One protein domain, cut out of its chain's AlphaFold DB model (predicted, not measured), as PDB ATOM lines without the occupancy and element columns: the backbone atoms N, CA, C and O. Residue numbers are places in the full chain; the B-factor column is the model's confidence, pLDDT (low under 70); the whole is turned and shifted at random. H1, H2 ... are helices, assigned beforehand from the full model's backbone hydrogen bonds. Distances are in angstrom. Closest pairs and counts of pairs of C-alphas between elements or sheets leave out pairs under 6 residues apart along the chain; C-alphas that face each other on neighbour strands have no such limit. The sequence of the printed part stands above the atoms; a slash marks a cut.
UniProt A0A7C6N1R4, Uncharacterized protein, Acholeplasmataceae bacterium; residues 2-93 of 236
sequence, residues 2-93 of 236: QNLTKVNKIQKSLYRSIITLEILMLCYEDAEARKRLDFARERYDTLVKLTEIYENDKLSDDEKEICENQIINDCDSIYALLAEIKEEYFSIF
ATOM      1  N   GLN A   2     -30.577 -22.799   3.044       59.16
ATOM      2  CA  GLN A   2     -29.547 -22.886   1.980       59.16
ATOM      3  C   GLN A   2     -28.107 -23.085   2.505       59.16
ATOM      4  O   GLN A   2     -27.357 -23.879   1.935       59.16
ATOM      5  N   ASN A   3     -27.739 -22.440   3.618       67.25
ATOM      6  CA  ASN A   3     -26.397 -22.571   4.202       67.25
ATOM      7  C   ASN A   3     -26.144 -23.956   4.816       67.25
ATOM      8  O   ASN A   3     -25.064 -24.507   4.640       67.25
ATOM      9  N   LEU A   4     -27.159 -24.594   5.405       68.38
ATOM     10  CA  LEU A   4     -27.030 -25.939   5.979       68.38
ATOM     11  C   LEU A   4     -26.764 -27.008   4.906       68.38
ATOM     12  O   LEU A   4     -25.911 -27.876   5.064       68.38
ATOM     13  N   THR A   5     -27.431 -26.909   3.751       74.94
ATOM     14  CA  THR A   5     -27.144 -27.789   2.606       74.94
ATOM     15  C   THR A   5     -25.711 -27.605   2.095       74.94
ATOM     16  O   THR A   5     -25.070 -28.573   1.678       74.94
ATOM     17  N   LYS A   6     -25.186 -26.374   2.149       78.44
ATOM     18  CA  LYS A   6     -23.794 -26.063   1.800       78.44
ATOM     19  C   LYS A   6     -22.818 -26.669   2.816       78.44
ATOM     20  O   LYS A   6     -21.878 -27.337   2.391       78.44
ATOM     21  N   VAL A   7     -23.081 -26.522   4.117       79.88
ATOM     22  CA  VAL A   7     -22.285 -27.113   5.209       79.88
ATOM     23  C   VAL A   7     -22.231 -28.636   5.085       79.88
ATOM     24  O   VAL A   7     -21.146 -29.203   5.020       79.88
ATOM     25  N   ASN A   8     -23.375 -29.300   4.905       82.75
ATOM     26  CA  ASN A   8     -23.431 -30.760   4.767       82.75
ATOM     27  C   ASN A   8     -22.673 -31.268   3.527       82.75
ATOM     28  O   ASN A   8     -22.076 -32.346   3.543       82.75
ATOM     29  N   LYS A   9     -22.648 -30.492   2.434       86.81
ATOM     30  CA  LYS A   9     -21.828 -30.809   1.255       86.81
ATOM     31  C   LYS A   9     -20.332 -30.649   1.543       86.81
ATOM     32  O   LYS A   9     -19.542 -31.486   1.103       86.81
ATOM     33  N   ILE A  10     -19.948 -29.596   2.265       87.75
ATOM     34  CA  ILE A  10     -18.557 -29.348   2.662       87.75
ATOM     35  C   ILE A  10     -18.073 -30.458   3.593       87.75
ATOM     36  O   ILE A  10     -17.041 -31.055   3.309       87.75
ATOM     37  N   GLN A  11     -18.844 -30.828   4.616       90.56
ATOM     38  CA  GLN A  11     -18.494 -31.914   5.535       90.56
ATOM     39  C   GLN A  11     -18.225 -33.233   4.815       90.56
ATOM     40  O   GLN A  11     -17.187 -33.848   5.041       90.56
ATOM     41  N   LYS A  12     -19.088 -33.631   3.871       90.69
ATOM     42  CA  LYS A  12     -18.840 -34.824   3.042       90.69
ATOM     43  C   LYS A  12     -17.519 -34.731   2.278       90.69
ATOM     44  O   LYS A  12     -16.776 -35.705   2.204       90.69
ATOM     45  N   SER A  13     -17.205 -33.555   1.732       92.75
ATOM     46  CA  SER A  13     -15.938 -33.309   1.040       92.75
ATOM     47  C   SER A  13     -14.730 -33.374   1.985       92.75
ATOM     48  O   SER A  13     -13.697 -33.931   1.608       92.75
ATOM     49  N   LEU A  14     -14.842 -32.828   3.201       95.50
ATOM     50  CA  LEU A  14     -13.799 -32.890   4.230       95.50
ATOM     51  C   LEU A  14     -13.561 -34.336   4.666       95.50
ATOM     52  O   LEU A  14     -12.432 -34.812   4.594       95.50
ATOM     53  N   TYR A  15     -14.624 -35.071   4.994       94.81
ATOM     54  CA  TYR A  15     -14.551 -36.481   5.365       94.81
ATOM     55  C   TYR A  15     -13.867 -37.330   4.294       94.81
ATOM     56  O   TYR A  15     -12.916 -38.062   4.562       94.81
ATOM     57  N   ARG A  16     -14.301 -37.165   3.040       94.38
ATOM     58  CA  ARG A  16     -13.709 -37.852   1.892       94.38
ATOM     59  C   ARG A  16     -12.225 -37.523   1.734       94.38
ATOM     60  O   ARG A  16     -11.433 -38.399   1.393       94.38
ATOM     61  N   SER A  17     -11.852 -36.271   1.978       95.62
ATOM     62  CA  SER A  17     -10.463 -35.816   1.928       95.62
ATOM     63  C   SER A  17      -9.619 -36.458   3.024       95.62
ATOM     64  O   SER A  17      -8.521 -36.922   2.724       95.62
ATOM     65  N   ILE A  18     -10.151 -36.541   4.246       96.94
ATOM     66  CA  ILE A  18      -9.492 -37.203   5.372       96.94
ATOM     67  C   ILE A  18      -9.251 -38.675   5.042       96.94
ATOM     68  O   ILE A  18      -8.101 -39.093   5.033       96.94
ATOM     69  N   ILE A  19     -10.286 -39.433   4.660       96.62
ATOM     70  CA  ILE A  19     -10.121 -40.862   4.341       96.62
ATOM     71  C   ILE A  19      -9.145 -41.070   3.182       96.62
ATOM     72  O   ILE A  19      -8.349 -42.006   3.198       96.62
ATOM     73  N   THR A  20      -9.181 -40.206   2.165       96.25
ATOM     74  CA  THR A  20      -8.233 -40.299   1.046       96.25
ATOM     75  C   THR A  20      -6.793 -40.198   1.542       96.25
ATOM     76  O   THR A  20      -5.963 -41.017   1.155       96.25
ATOM     77  N   LEU A  21      -6.504 -39.240   2.424       97.19
ATOM     78  CA  LEU A  21      -5.186 -39.103   3.038       97.19
ATOM     79  C   LEU A  21      -4.862 -40.283   3.959       97.19
ATOM     80  O   LEU A  21      -3.760 -40.807   3.869       97.19
ATOM     81  N   GLU A  22      -5.817 -40.770   4.760       96.69
ATOM     82  CA  GLU A  22      -5.628 -41.962   5.603       96.69
ATOM     83  C   GLU A  22      -5.208 -43.178   4.768       96.69
ATOM     84  O   GLU A  22      -4.286 -43.890   5.152       96.69
ATOM     85  N   ILE A  23      -5.834 -43.393   3.605       97.56
ATOM     86  CA  ILE A  23      -5.478 -44.479   2.682       97.56
ATOM     87  C   ILE A  23      -4.057 -44.301   2.142       97.56
ATOM     88  O   ILE A  23      -3.291 -45.261   2.129       97.56
ATOM     89  N   LEU A  24      -3.697 -43.100   1.680       97.19
ATOM     90  CA  LEU A  24      -2.357 -42.843   1.143       97.19
ATOM     91  C   LEU A  24      -1.276 -42.980   2.230       97.19
ATOM     92  O   LEU A  24      -0.202 -43.517   1.965       97.19
ATOM     93  N   MET A  25      -1.584 -42.579   3.466       96.12
ATOM     94  CA  MET A  25      -0.706 -42.711   4.632       96.12
ATOM     95  C   MET A  25      -0.444 -44.159   5.046       96.12
ATOM     96  O   MET A  25       0.604 -44.435   5.618       96.12
ATOM     97  N   LEU A  26      -1.336 -45.104   4.719       96.19
ATOM     98  CA  LEU A  26      -1.038 -46.533   4.895       96.19
ATOM     99  C   LEU A  26       0.129 -46.997   4.009       96.19
ATOM    100  O   LEU A  26       0.769 -48.000   4.312       96.19
ATOM    101  N   CYS A  27       0.376 -46.303   2.898       95.56
ATOM    102  CA  CYS A  27       1.431 -46.629   1.942       95.56
ATOM    103  C   CYS A  27       2.687 -45.763   2.121       95.56
ATOM    104  O   CYS A  27       3.778 -46.168   1.727       95.56
ATOM    105  N   TYR A  28       2.558 -44.580   2.708       94.31
ATOM    106  CA  TYR A  28       3.688 -43.702   2.976       94.31
ATOM    107  C   TYR A  28       3.492 -42.996   4.313       94.31
ATOM    108  O   TYR A  28       2.676 -42.077   4.431       94.31
ATOM    109  N   GLU A  29       4.219 -43.456   5.327       88.56
ATOM    110  CA  GLU A  29       4.102 -42.939   6.684       88.56
ATOM    111  C   GLU A  29       5.017 -41.727   6.882       88.56
ATOM    112  O   GLU A  29       6.242 -41.837   6.827       88.56
ATOM    113  N   ASP A  30       4.403 -40.578   7.150       92.06
ATOM    114  CA  ASP A  30       5.063 -39.376   7.645       92.06
ATOM    115  C   ASP A  30       4.431 -39.030   8.998       92.06
ATOM    116  O   ASP A  30       3.236 -38.737   9.092       92.06
ATOM    117  N   ALA A  31       5.230 -39.097  10.065       93.50
ATOM    118  CA  ALA A  31       4.748 -38.899  11.429       93.50
ATOM    119  C   ALA A  31       4.200 -37.482  11.676       93.50
ATOM    120  O   ALA A  31       3.306 -37.308  12.504       93.50
ATOM    121  N   GLU A  32       4.718 -36.469  10.983       94.25
ATOM    122  CA  GLU A  32       4.285 -35.085  11.155       94.25
ATOM    123  C   GLU A  32       3.019 -34.796  10.347       94.25
ATOM    124  O   GLU A  32       2.065 -34.204  10.859       94.25
ATOM    125  N   ALA A  33       2.948 -35.282   9.107       94.75
ATOM    126  CA  ALA A  33       1.713 -35.242   8.332       94.75
ATOM    127  C   ALA A  33       0.589 -36.037   9.017       94.75
ATOM    128  O   ALA A  33      -0.560 -35.592   9.026       94.75
ATOM    129  N   ARG A  34       0.915 -37.166   9.661       95.62
ATOM    130  CA  ARG A  34      -0.042 -37.969  10.432       95.62
ATOM    131  C   ARG A  34      -0.650 -37.181  11.589       95.62
ATOM    132  O   ARG A  34      -1.871 -37.135  11.697       95.62
ATOM    133  N   LYS A  35       0.170 -36.505  12.401       96.56
ATOM    134  CA  LYS A  35      -0.324 -35.646  13.493       96.56
ATOM    135  C   LYS A  35      -1.237 -34.536  12.981       96.56
ATOM    136  O   LYS A  35      -2.280 -34.281  13.578       96.56
ATOM    137  N   ARG A  36      -0.864 -33.885  11.873       96.69
ATOM    138  CA  ARG A  36      -1.695 -32.848  11.242       96.69
ATOM    139  C   ARG A  36      -3.035 -33.413  10.764       96.69
ATOM    140  O   ARG A  36      -4.065 -32.776  10.972       96.69
ATOM    141  N   LEU A  37      -3.047 -34.613  10.182       97.50
ATOM    142  CA  LEU A  37      -4.285 -35.275   9.767       97.50
ATOM    143  C   LEU A  37      -5.160 -35.680  10.959       97.50
ATOM    144  O   LEU A  37      -6.371 -35.469  10.915       97.50
ATOM    145  N   ASP A  38      -4.564 -36.229  12.019       97.06
ATOM    146  CA  ASP A  38      -5.289 -36.608  13.233       97.06
ATOM    147  C   ASP A  38      -5.916 -35.359  13.891       97.06
ATOM    148  O   ASP A  38      -7.104 -35.365  14.213       97.06
ATOM    149  N   PHE A  39      -5.194 -34.230  13.946       96.69
ATOM    150  CA  PHE A  39      -5.751 -32.943  14.385       96.69
ATOM    151  C   PHE A  39      -6.907 -32.458  13.487       96.69
ATOM    152  O   PHE A  39      -7.939 -31.998  13.981       96.69
ATOM    153  N   ALA A  40      -6.780 -32.592  12.160       97.25
ATOM    154  CA  ALA A  40      -7.865 -32.274  11.229       97.25
ATOM    155  C   ALA A  40      -9.109 -33.147  11.474       97.25
ATOM    156  O   ALA A  40     -10.235 -32.653  11.384       97.25
ATOM    157  N   ARG A  41      -8.915 -34.432  11.807       97.25
ATOM    158  CA  ARG A  41      -9.989 -35.384  12.124       97.25
ATOM    159  C   ARG A  41     -10.689 -35.032  13.434       97.25
ATOM    160  O   ARG A  41     -11.913 -34.997  13.458       97.25
ATOM    161  N   GLU A  42      -9.945 -34.682  14.478       96.56
ATOM    162  CA  GLU A  42     -10.519 -34.225  15.752       96.56
ATOM    163  C   GLU A  42     -11.366 -32.951  15.583       96.56
ATOM    164  O   GLU A  42     -12.478 -32.845  16.119       96.56
ATOM    165  N   ARG A  43     -10.882 -31.987  14.785       95.62
ATOM    166  CA  ARG A  43     -11.661 -30.787  14.443       95.62
ATOM    167  C   ARG A  43     -12.892 -31.118  13.607       95.62
ATOM    168  O   ARG A  43     -13.953 -30.555  13.859       95.62
ATOM    169  N   TYR A  44     -12.780 -32.046  12.659       96.81
ATOM    170  CA  TYR A  44     -13.922 -32.524  11.880       96.81
ATOM    171  C   TYR A  44     -14.999 -33.160  12.773       96.81
ATOM    172  O   TYR A  44     -16.174 -32.822  12.647       96.81
ATOM    173  N   ASP A  45     -14.619 -34.012  13.725       95.25
ATOM    174  CA  ASP A  45     -15.572 -34.648  14.643       95.25
ATOM    175  C   ASP A  45     -16.265 -33.615  15.554       95.25
ATOM    176  O   ASP A  45     -17.438 -33.759  15.905       95.25
ATOM    177  N   THR A  46     -15.558 -32.538  15.913       94.38
ATOM    178  CA  THR A  46     -16.128 -31.397  16.647       94.38
ATOM    179  C   THR A  46     -17.117 -30.608  15.783       94.38
ATOM    180  O   THR A  46     -18.220 -30.308  16.237       94.38
ATOM    181  N   LEU A  47     -16.766 -30.338  14.522       94.12
ATOM    182  CA  LEU A  47     -17.620 -29.670  13.535       94.12
ATOM    183  C   LEU A  47     -18.934 -30.432  13.293       94.12
ATOM    184  O   LEU A  47     -19.994 -29.809  13.186       94.12
ATOM    185  N   VAL A  48     -18.885 -31.767  13.226       93.38
ATOM    186  CA  VAL A  48     -20.085 -32.610  13.075       93.38
ATOM    187  C   VAL A  48     -21.033 -32.401  14.256       93.38
ATOM    188  O   VAL A  48     -22.192 -32.052  14.048       93.38
ATOM    189  N   LYS A  49     -20.527 -32.501  15.494       92.38
ATOM    190  CA  LYS A  49     -21.328 -32.262  16.710       92.38
ATOM    191  C   LYS A  49     -21.911 -30.850  16.750       92.38
ATOM    192  O   LYS A  49     -23.059 -30.664  17.136       92.38
ATOM    193  N   LEU A  50     -21.129 -29.849  16.346       90.69
ATOM    194  CA  LEU A  50     -21.589 -28.462  16.293       90.69
ATOM    195  C   LEU A  50     -22.728 -28.279  15.281       90.69
ATOM    196  O   LEU A  50     -23.680 -27.549  15.538       90.69
ATOM    197  N   THR A  51     -22.670 -28.993  14.158       90.25
ATOM    198  CA  THR A  51     -23.724 -28.963  13.136       90.25
ATOM    199  C   THR A  51     -25.004 -29.633  13.629       90.25
ATOM    200  O   THR A  51     -26.080 -29.086  13.421       90.25
ATOM    201  N   GLU A  52     -24.903 -30.742  14.364       89.56
ATOM    202  CA  GLU A  52     -26.058 -31.363  15.032       89.56
ATOM    203  C   GLU A  52     -26.713 -30.412  16.050       89.56
ATOM    204  O   GLU A  52     -27.938 -30.356  16.163       89.56
ATOM    205  N   ILE A  53     -25.906 -29.630  16.778       88.38
ATOM    206  CA  ILE A  53     -26.403 -28.597  17.697       88.38
ATOM    207  C   ILE A  53     -27.103 -27.476  16.922       88.38
ATOM    208  O   ILE A  53     -28.192 -27.066  17.314       88.38
ATOM    209  N   TYR A  54     -26.516 -26.999  15.823       86.38
ATOM    210  CA  TYR A  54     -27.109 -25.968  14.968       86.38
ATOM    211  C   TYR A  54     -28.457 -26.392  14.365       86.38
ATOM    212  O   TYR A  54     -29.373 -25.580  14.244       86.38
ATOM    213  N   GLU A  55     -28.597 -27.672  14.011       84.75
ATOM    214  CA  GLU A  55     -29.844 -28.256  13.505       84.75
ATOM    215  C   GLU A  55     -30.944 -28.365  14.579       84.75
ATOM    216  O   GLU A  55     -32.103 -28.622  14.253       84.75
ATOM    217  N   ASN A  56     -30.620 -28.144  15.856       81.75
ATOM    218  CA  ASN A  56     -31.591 -28.167  16.938       81.75
ATOM    219  C   ASN A  56     -32.397 -26.857  16.990       81.75
ATOM    220  O   ASN A  56     -31.865 -25.781  17.267       81.75
ATOM    221  N   ASP A  57     -33.716 -26.957  16.826       72.50
ATOM    222  CA  ASP A  57     -34.649 -25.818  16.802       72.50
ATOM    223  C   ASP A  57     -34.737 -25.014  18.116       72.50
ATOM    224  O   ASP A  57     -35.462 -24.024  18.189       72.50
ATOM    225  N   LYS A  58     -34.012 -25.420  19.163       85.50
ATOM    226  CA  LYS A  58     -34.028 -24.780  20.485       85.50
ATOM    227  C   LYS A  58     -33.090 -23.580  20.632       85.50
ATOM    228  O   LYS A  58     -33.163 -22.918  21.663       85.50
ATOM    229  N   LEU A  59     -32.213 -23.327  19.664       85.88
ATOM    230  CA  LEU A  59     -31.303 -22.181  19.699       85.88
ATOM    231  C   LEU A  59     -32.038 -20.880  19.361       85.88
ATOM    232  O   LEU A  59     -32.861 -20.850  18.440       85.88
ATOM    233  N   SER A  60     -31.696 -19.810  20.075       88.88
ATOM    234  CA  SER A  60     -32.067 -18.444  19.695       88.88
ATOM    235  C   SER A  60     -31.375 -18.014  18.397       88.88
ATOM    236  O   SER A  60     -30.417 -18.647  17.946       88.88
ATOM    237  N   ASP A  61     -31.857 -16.935  17.781       86.94
ATOM    238  CA  ASP A  61     -31.306 -16.445  16.512       86.94
ATOM    239  C   ASP A  61     -29.837 -15.999  16.650       86.94
ATOM    240  O   ASP A  61     -29.011 -16.378  15.819       86.94
ATOM    241  N   ASP A  62     -29.481 -15.312  17.743       88.31
ATOM    242  CA  ASP A  62     -28.095 -14.905  18.033       88.31
ATOM    243  C   ASP A  62     -27.170 -16.124  18.225       88.31
ATOM    244  O   ASP A  62     -26.046 -16.165  17.721       88.31
ATOM    245  N   GLU A  63     -27.644 -17.163  18.922       88.75
ATOM    246  CA  GLU A  63     -26.887 -18.408  19.110       88.75
ATOM    247  C   GLU A  63     -26.700 -19.166  17.790       88.75
ATOM    248  O   GLU A  63     -25.636 -19.747  17.557       88.75
ATOM    249  N   LYS A  64     -27.709 -19.150  16.908       86.50
ATOM    250  CA  LYS A  64     -27.608 -19.738  15.567       86.50
ATOM    251  C   LYS A  64     -26.566 -19.016  14.722       86.50
ATOM    252  O   LYS A  64     -25.767 -19.695  14.084       86.50
ATOM    253  N   GLU A  65     -26.529 -17.687  14.751       87.06
ATOM    254  CA  GLU A  65     -25.538 -16.902  14.004       87.06
ATOM    255  C   GLU A  65     -24.104 -17.177  14.489       87.06
ATOM    256  O   GLU A  65     -23.200 -17.410  13.681       87.06
ATOM    257  N   ILE A  66     -23.882 -17.219  15.808       88.75
ATOM    258  CA  ILE A  66     -22.573 -17.561  16.389       88.75
ATOM    259  C   ILE A  66     -22.143 -18.968  15.958       88.75
ATOM    260  O   ILE A  66     -21.005 -19.171  15.524       88.75
ATOM    261  N   CYS A  67     -23.058 -19.933  16.054       88.56
ATOM    262  CA  CYS A  67     -22.800 -21.321  15.696       88.56
ATOM    263  C   CYS A  67     -22.496 -21.472  14.196       88.56
ATOM    264  O   CYS A  67     -21.530 -22.137  13.825       88.56
ATOM    265  N   GLU A  68     -23.247 -20.790  13.327       88.00
ATOM    266  CA  GLU A  68     -23.010 -20.776  11.881       88.00
ATOM    267  C   GLU A  68     -21.624 -20.211  11.534       88.00
ATOM    268  O   GLU A  68     -20.877 -20.832  10.771       88.00
ATOM    269  N   ASN A  69     -21.239 -19.082  12.133       89.19
ATOM    270  CA  ASN A  69     -19.918 -18.487  11.928       89.19
ATOM    271  C   ASN A  69     -18.790 -19.424  12.381       89.19
ATOM    272  O   ASN A  69     -17.774 -19.555  11.694       89.19
ATOM    273  N   GLN A  70     -18.967 -20.111  13.511       91.12
ATOM    274  CA  GLN A  70     -17.997 -21.090  13.990       91.12
ATOM    275  C   GLN A  70     -17.879 -22.290  13.038       91.12
ATOM    276  O   GLN A  70     -16.765 -22.665  12.678       91.12
ATOM    277  N   ILE A  71     -19.004 -22.831  12.557       91.44
ATOM    278  CA  ILE A  71     -19.043 -23.922  11.570       91.44
ATOM    279  C   ILE A  71     -18.279 -23.544  10.297       91.44
ATOM    280  O   ILE A  71     -17.495 -24.349   9.790       91.44
ATOM    281  N   ILE A  72     -18.493 -22.335   9.770       89.75
ATOM    282  CA  ILE A  72     -17.819 -21.858   8.552       89.75
ATOM    283  C   ILE A  72     -16.309 -21.738   8.785       89.75
ATOM    284  O   ILE A  72     -15.529 -22.293   8.009       89.75
ATOM    285  N   ASN A  73     -15.896 -21.097   9.879       91.12
ATOM    286  CA  ASN A  73     -14.480 -20.933  10.215       91.12
ATOM    287  C   ASN A  73     -13.770 -22.279  10.430       91.12
ATOM    288  O   ASN A  73     -12.623 -22.458  10.003       91.12
ATOM    289  N   ASP A  74     -14.441 -23.241  11.069       93.25
ATOM    290  CA  ASP A  74     -13.922 -24.596  11.251       93.25
ATOM    291  C   ASP A  74     -13.800 -25.327   9.910       93.25
ATOM    292  O   ASP A  74     -12.766 -25.944   9.650       93.25
ATOM    293  N   CYS A  75     -14.796 -25.209   9.025       92.62
ATOM    294  CA  CYS A  75     -14.730 -25.775   7.677       92.62
ATOM    295  C   CYS A  75     -13.517 -25.252   6.897       92.62
ATOM    296  O   CYS A  75     -12.767 -26.057   6.341       92.62
ATOM    297  N   ASP A  76     -13.313 -23.933   6.874       91.81
ATOM    298  CA  ASP A  76     -12.212 -23.300   6.142       91.81
ATOM    299  C   ASP A  76     -10.851 -23.689   6.734       91.81
ATOM    300  O   ASP A  76      -9.924 -24.035   5.997       91.81
ATOM    301  N   SER A  77     -10.748 -23.729   8.067       94.06
ATOM    302  CA  SER A  77      -9.529 -24.152   8.767       94.06
ATOM    303  C   SER A  77      -9.153 -25.602   8.453       94.06
ATOM    304  O   SER A  77      -7.994 -25.898   8.164       94.06
ATOM    305  N   ILE A  78     -10.126 -26.520   8.506       96.88
ATOM    306  CA  ILE A  78      -9.896 -27.935   8.185       96.88
ATOM    307  C   ILE A  78      -9.541 -28.069   6.702       96.88
ATOM    308  O   ILE A  78      -8.638 -28.825   6.353       96.88
ATOM    309  N   TYR A  79     -10.219 -27.333   5.818       95.31
ATOM    310  CA  TYR A  79      -9.946 -27.385   4.386       95.31
ATOM    311  C   TYR A  79      -8.513 -26.959   4.057       95.31
ATOM    312  O   TYR A  79      -7.841 -27.668   3.309       95.31
ATOM    313  N   ALA A  80      -8.042 -25.849   4.633       95.06
ATOM    314  CA  ALA A  80      -6.675 -25.364   4.452       95.06
ATOM    315  C   ALA A  80      -5.647 -26.408   4.909       95.06
ATOM    316  O   ALA A  80      -4.773 -26.793   4.137       95.06
ATOM    317  N   LEU A  81      -5.831 -26.965   6.109       96.50
ATOM    318  CA  LEU A  81      -4.943 -27.993   6.648       96.50
ATOM    319  C   LEU A  81      -4.912 -29.258   5.774       96.50
ATOM    320  O   LEU A  81      -3.852 -29.809   5.491       96.50
ATOM    321  N   LEU A  82      -6.075 -29.722   5.307       97.50
ATOM    322  CA  LEU A  82      -6.145 -30.879   4.413       97.50
ATOM    323  C   LEU A  82      -5.554 -30.583   3.030       97.50
ATOM    324  O   LEU A  82      -5.085 -31.513   2.379       97.50
ATOM    325  N   ALA A  83      -5.608 -29.338   2.552       95.56
ATOM    326  CA  ALA A  83      -4.999 -28.943   1.287       95.56
ATOM    327  C   ALA A  83      -3.470 -29.023   1.364       95.56
ATOM    328  O   ALA A  83      -2.871 -29.643   0.491       95.56
ATOM    329  N   GLU A  84      -2.868 -28.520   2.444       95.50
ATOM    330  CA  GLU A  84      -1.421 -28.618   2.687       95.50
ATOM    331  C   GLU A  84      -0.951 -30.080   2.694       95.50
ATOM    332  O   GLU A  84      -0.064 -30.463   1.933       95.50
ATOM    333  N   ILE A  85      -1.615 -30.944   3.475       96.38
ATOM    334  CA  ILE A  85      -1.259 -32.373   3.540       96.38
ATOM    335  C   ILE A  85      -1.443 -33.047   2.169       96.38
ATOM    336  O   ILE A  85      -0.657 -33.909   1.773       96.38
ATOM    337  N   LYS A  86      -2.484 -32.674   1.412       94.56
ATOM    338  CA  LYS A  86      -2.703 -33.206   0.060       94.56
ATOM    339  C   LYS A  86      -1.612 -32.804  -0.907       94.56
ATOM    340  O   LYS A  86      -1.245 -33.643  -1.718       94.56
ATOM    341  N   GLU A  87      -1.135 -31.565  -0.871       92.94
ATOM    342  CA  GLU A  87      -0.058 -31.121  -1.759       92.94
ATOM    343  C   GLU A  87       1.198 -31.970  -1.551       92.94
ATOM    344  O   GLU A  87       1.772 -32.470  -2.522       92.94
ATOM    345  N   GLU A  88       1.545 -32.242  -0.292       92.25
ATOM    346  CA  GLU A  88       2.652 -33.130   0.064       92.25
ATOM    347  C   GLU A  88       2.428 -34.548  -0.479       92.25
ATOM    348  O   GLU A  88       3.243 -35.061  -1.245       92.25
ATOM    349  N   TYR A  89       1.286 -35.173  -0.182       92.88
ATOM    350  CA  TYR A  89       1.023 -36.560  -0.582       92.88
ATOM    351  C   TYR A  89       0.783 -36.734  -2.090       92.88
ATOM    352  O   TYR A  89       1.182 -37.739  -2.677       92.88
ATOM    353  N   PHE A  90       0.151 -35.775  -2.763       91.94
ATOM    354  CA  PHE A  90      -0.114 -35.861  -4.204       91.94
ATOM    355  C   PHE A  90       1.149 -35.605  -5.033       91.94
ATOM    356  O   PHE A  90       1.185 -35.985  -6.202       91.94
ATOM    357  N   SER A  91       2.195 -35.021  -4.439       90.50
ATOM    358  CA  SER A  91       3.525 -34.984  -5.057       90.50
ATOM    359  C   SER A  91       4.190 -36.370  -5.093       90.50
ATOM    360  O   SER A  91       4.965 -36.666  -6.006       90.50
ATOM    361  N   ILE A  92       3.830 -37.245  -4.145       92.94
ATOM    362  CA  ILE A  92       4.375 -38.599  -4.008       92.94
ATOM    363  C   ILE A  92       3.681 -39.564  -4.965       92.94
ATOM    364  O   ILE A  92       4.320 -40.238  -5.782       92.94
ATOM    365  N   PHE A  93       2.354 -39.617  -4.876       94.88
ATOM    366  CA  PHE A  93       1.538 -40.574  -5.609       94.88
ATOM    367  C   PHE A  93       1.164 -40.051  -6.992       94.88
ATOM    368  O   PHE A  93       0.694 -38.925  -7.151       94.88
TER     369      PHE A  93
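This is residues 2 to 93 of the 236 residues of an uncharacterized protein of Acholeplasmataceae bacterium (UniProt A0A7C6N1R4). Three long helices stand side by side in an up-and-down bundle, each running against the one before it in the chain, and together they make a rod. H3, the longest, runs nearly the whole length of the rod with a kink near residue 85; H1 and H2 pack on it and on each other, so that the three centres form a triangle, and the two links turn the chain at opposite ends. The printed part has 92 residues, with three named helices in the order H1, H2, H3 and no named strand, and its class is all helix. It is only just loose, close to compact, with a radius of gyration of the C-alphas of 14.8 A, and the C-alphas span 47 by 22 by 16 A.

H3, residues 61 to 92, touches H2, residues 31 to 54, with 23 pairs of C-alphas within 8 A. Their closest C-alphas, those of Ala 40 and Ile 78, are 5.7 A apart, and the two helices run opposite ways at a shallow tilt of 24 degrees, a helical hairpin. H3 also touches H1, residues 2 to 25, where the closest C-alphas are those of Leu 14 and Tyr 79, 6.7 A apart. These two run the same way at a shallow tilt of 29 degrees. H1 and H2 form the other helical hairpin: they touch, run opposite ways at a shallow tilt of 24 degrees, and have their closest C-alphas at Ile 18 and Arg 41, 7.0 A apart. In H1 and H2 every O i to N i+4 pair is within hydrogen-bond range; in H3 27 of 28 are.

H3 measures 46.7 A from first to last C-alpha, from Asp 61 at (-31.306, -16.445, 16.512) to Ile 92 at (4.375, -38.599, -4.008), and has a kink of 26 degrees near residue 85. H2, residues 31 to 54, is 34.6 A long and begins with C-alpha 31 at (4.748, -38.899, 11.429). H1, residues 2 to 25, is 35.1 A long and begins with C-alpha 2 at (-29.547, -22.886, 1.980).

The two C-alphas farthest apart in the domain, those of Ser 60 and Ile 92, lie 47.9 A from each other. The printed part has no cut. The link from H1 to H2 is tight, with 5 residues, and the link from H2 to H3 is short, with 6 residues. The mean pLDDT of the printed part is 91.1, and residues 2 to 4 are under 70.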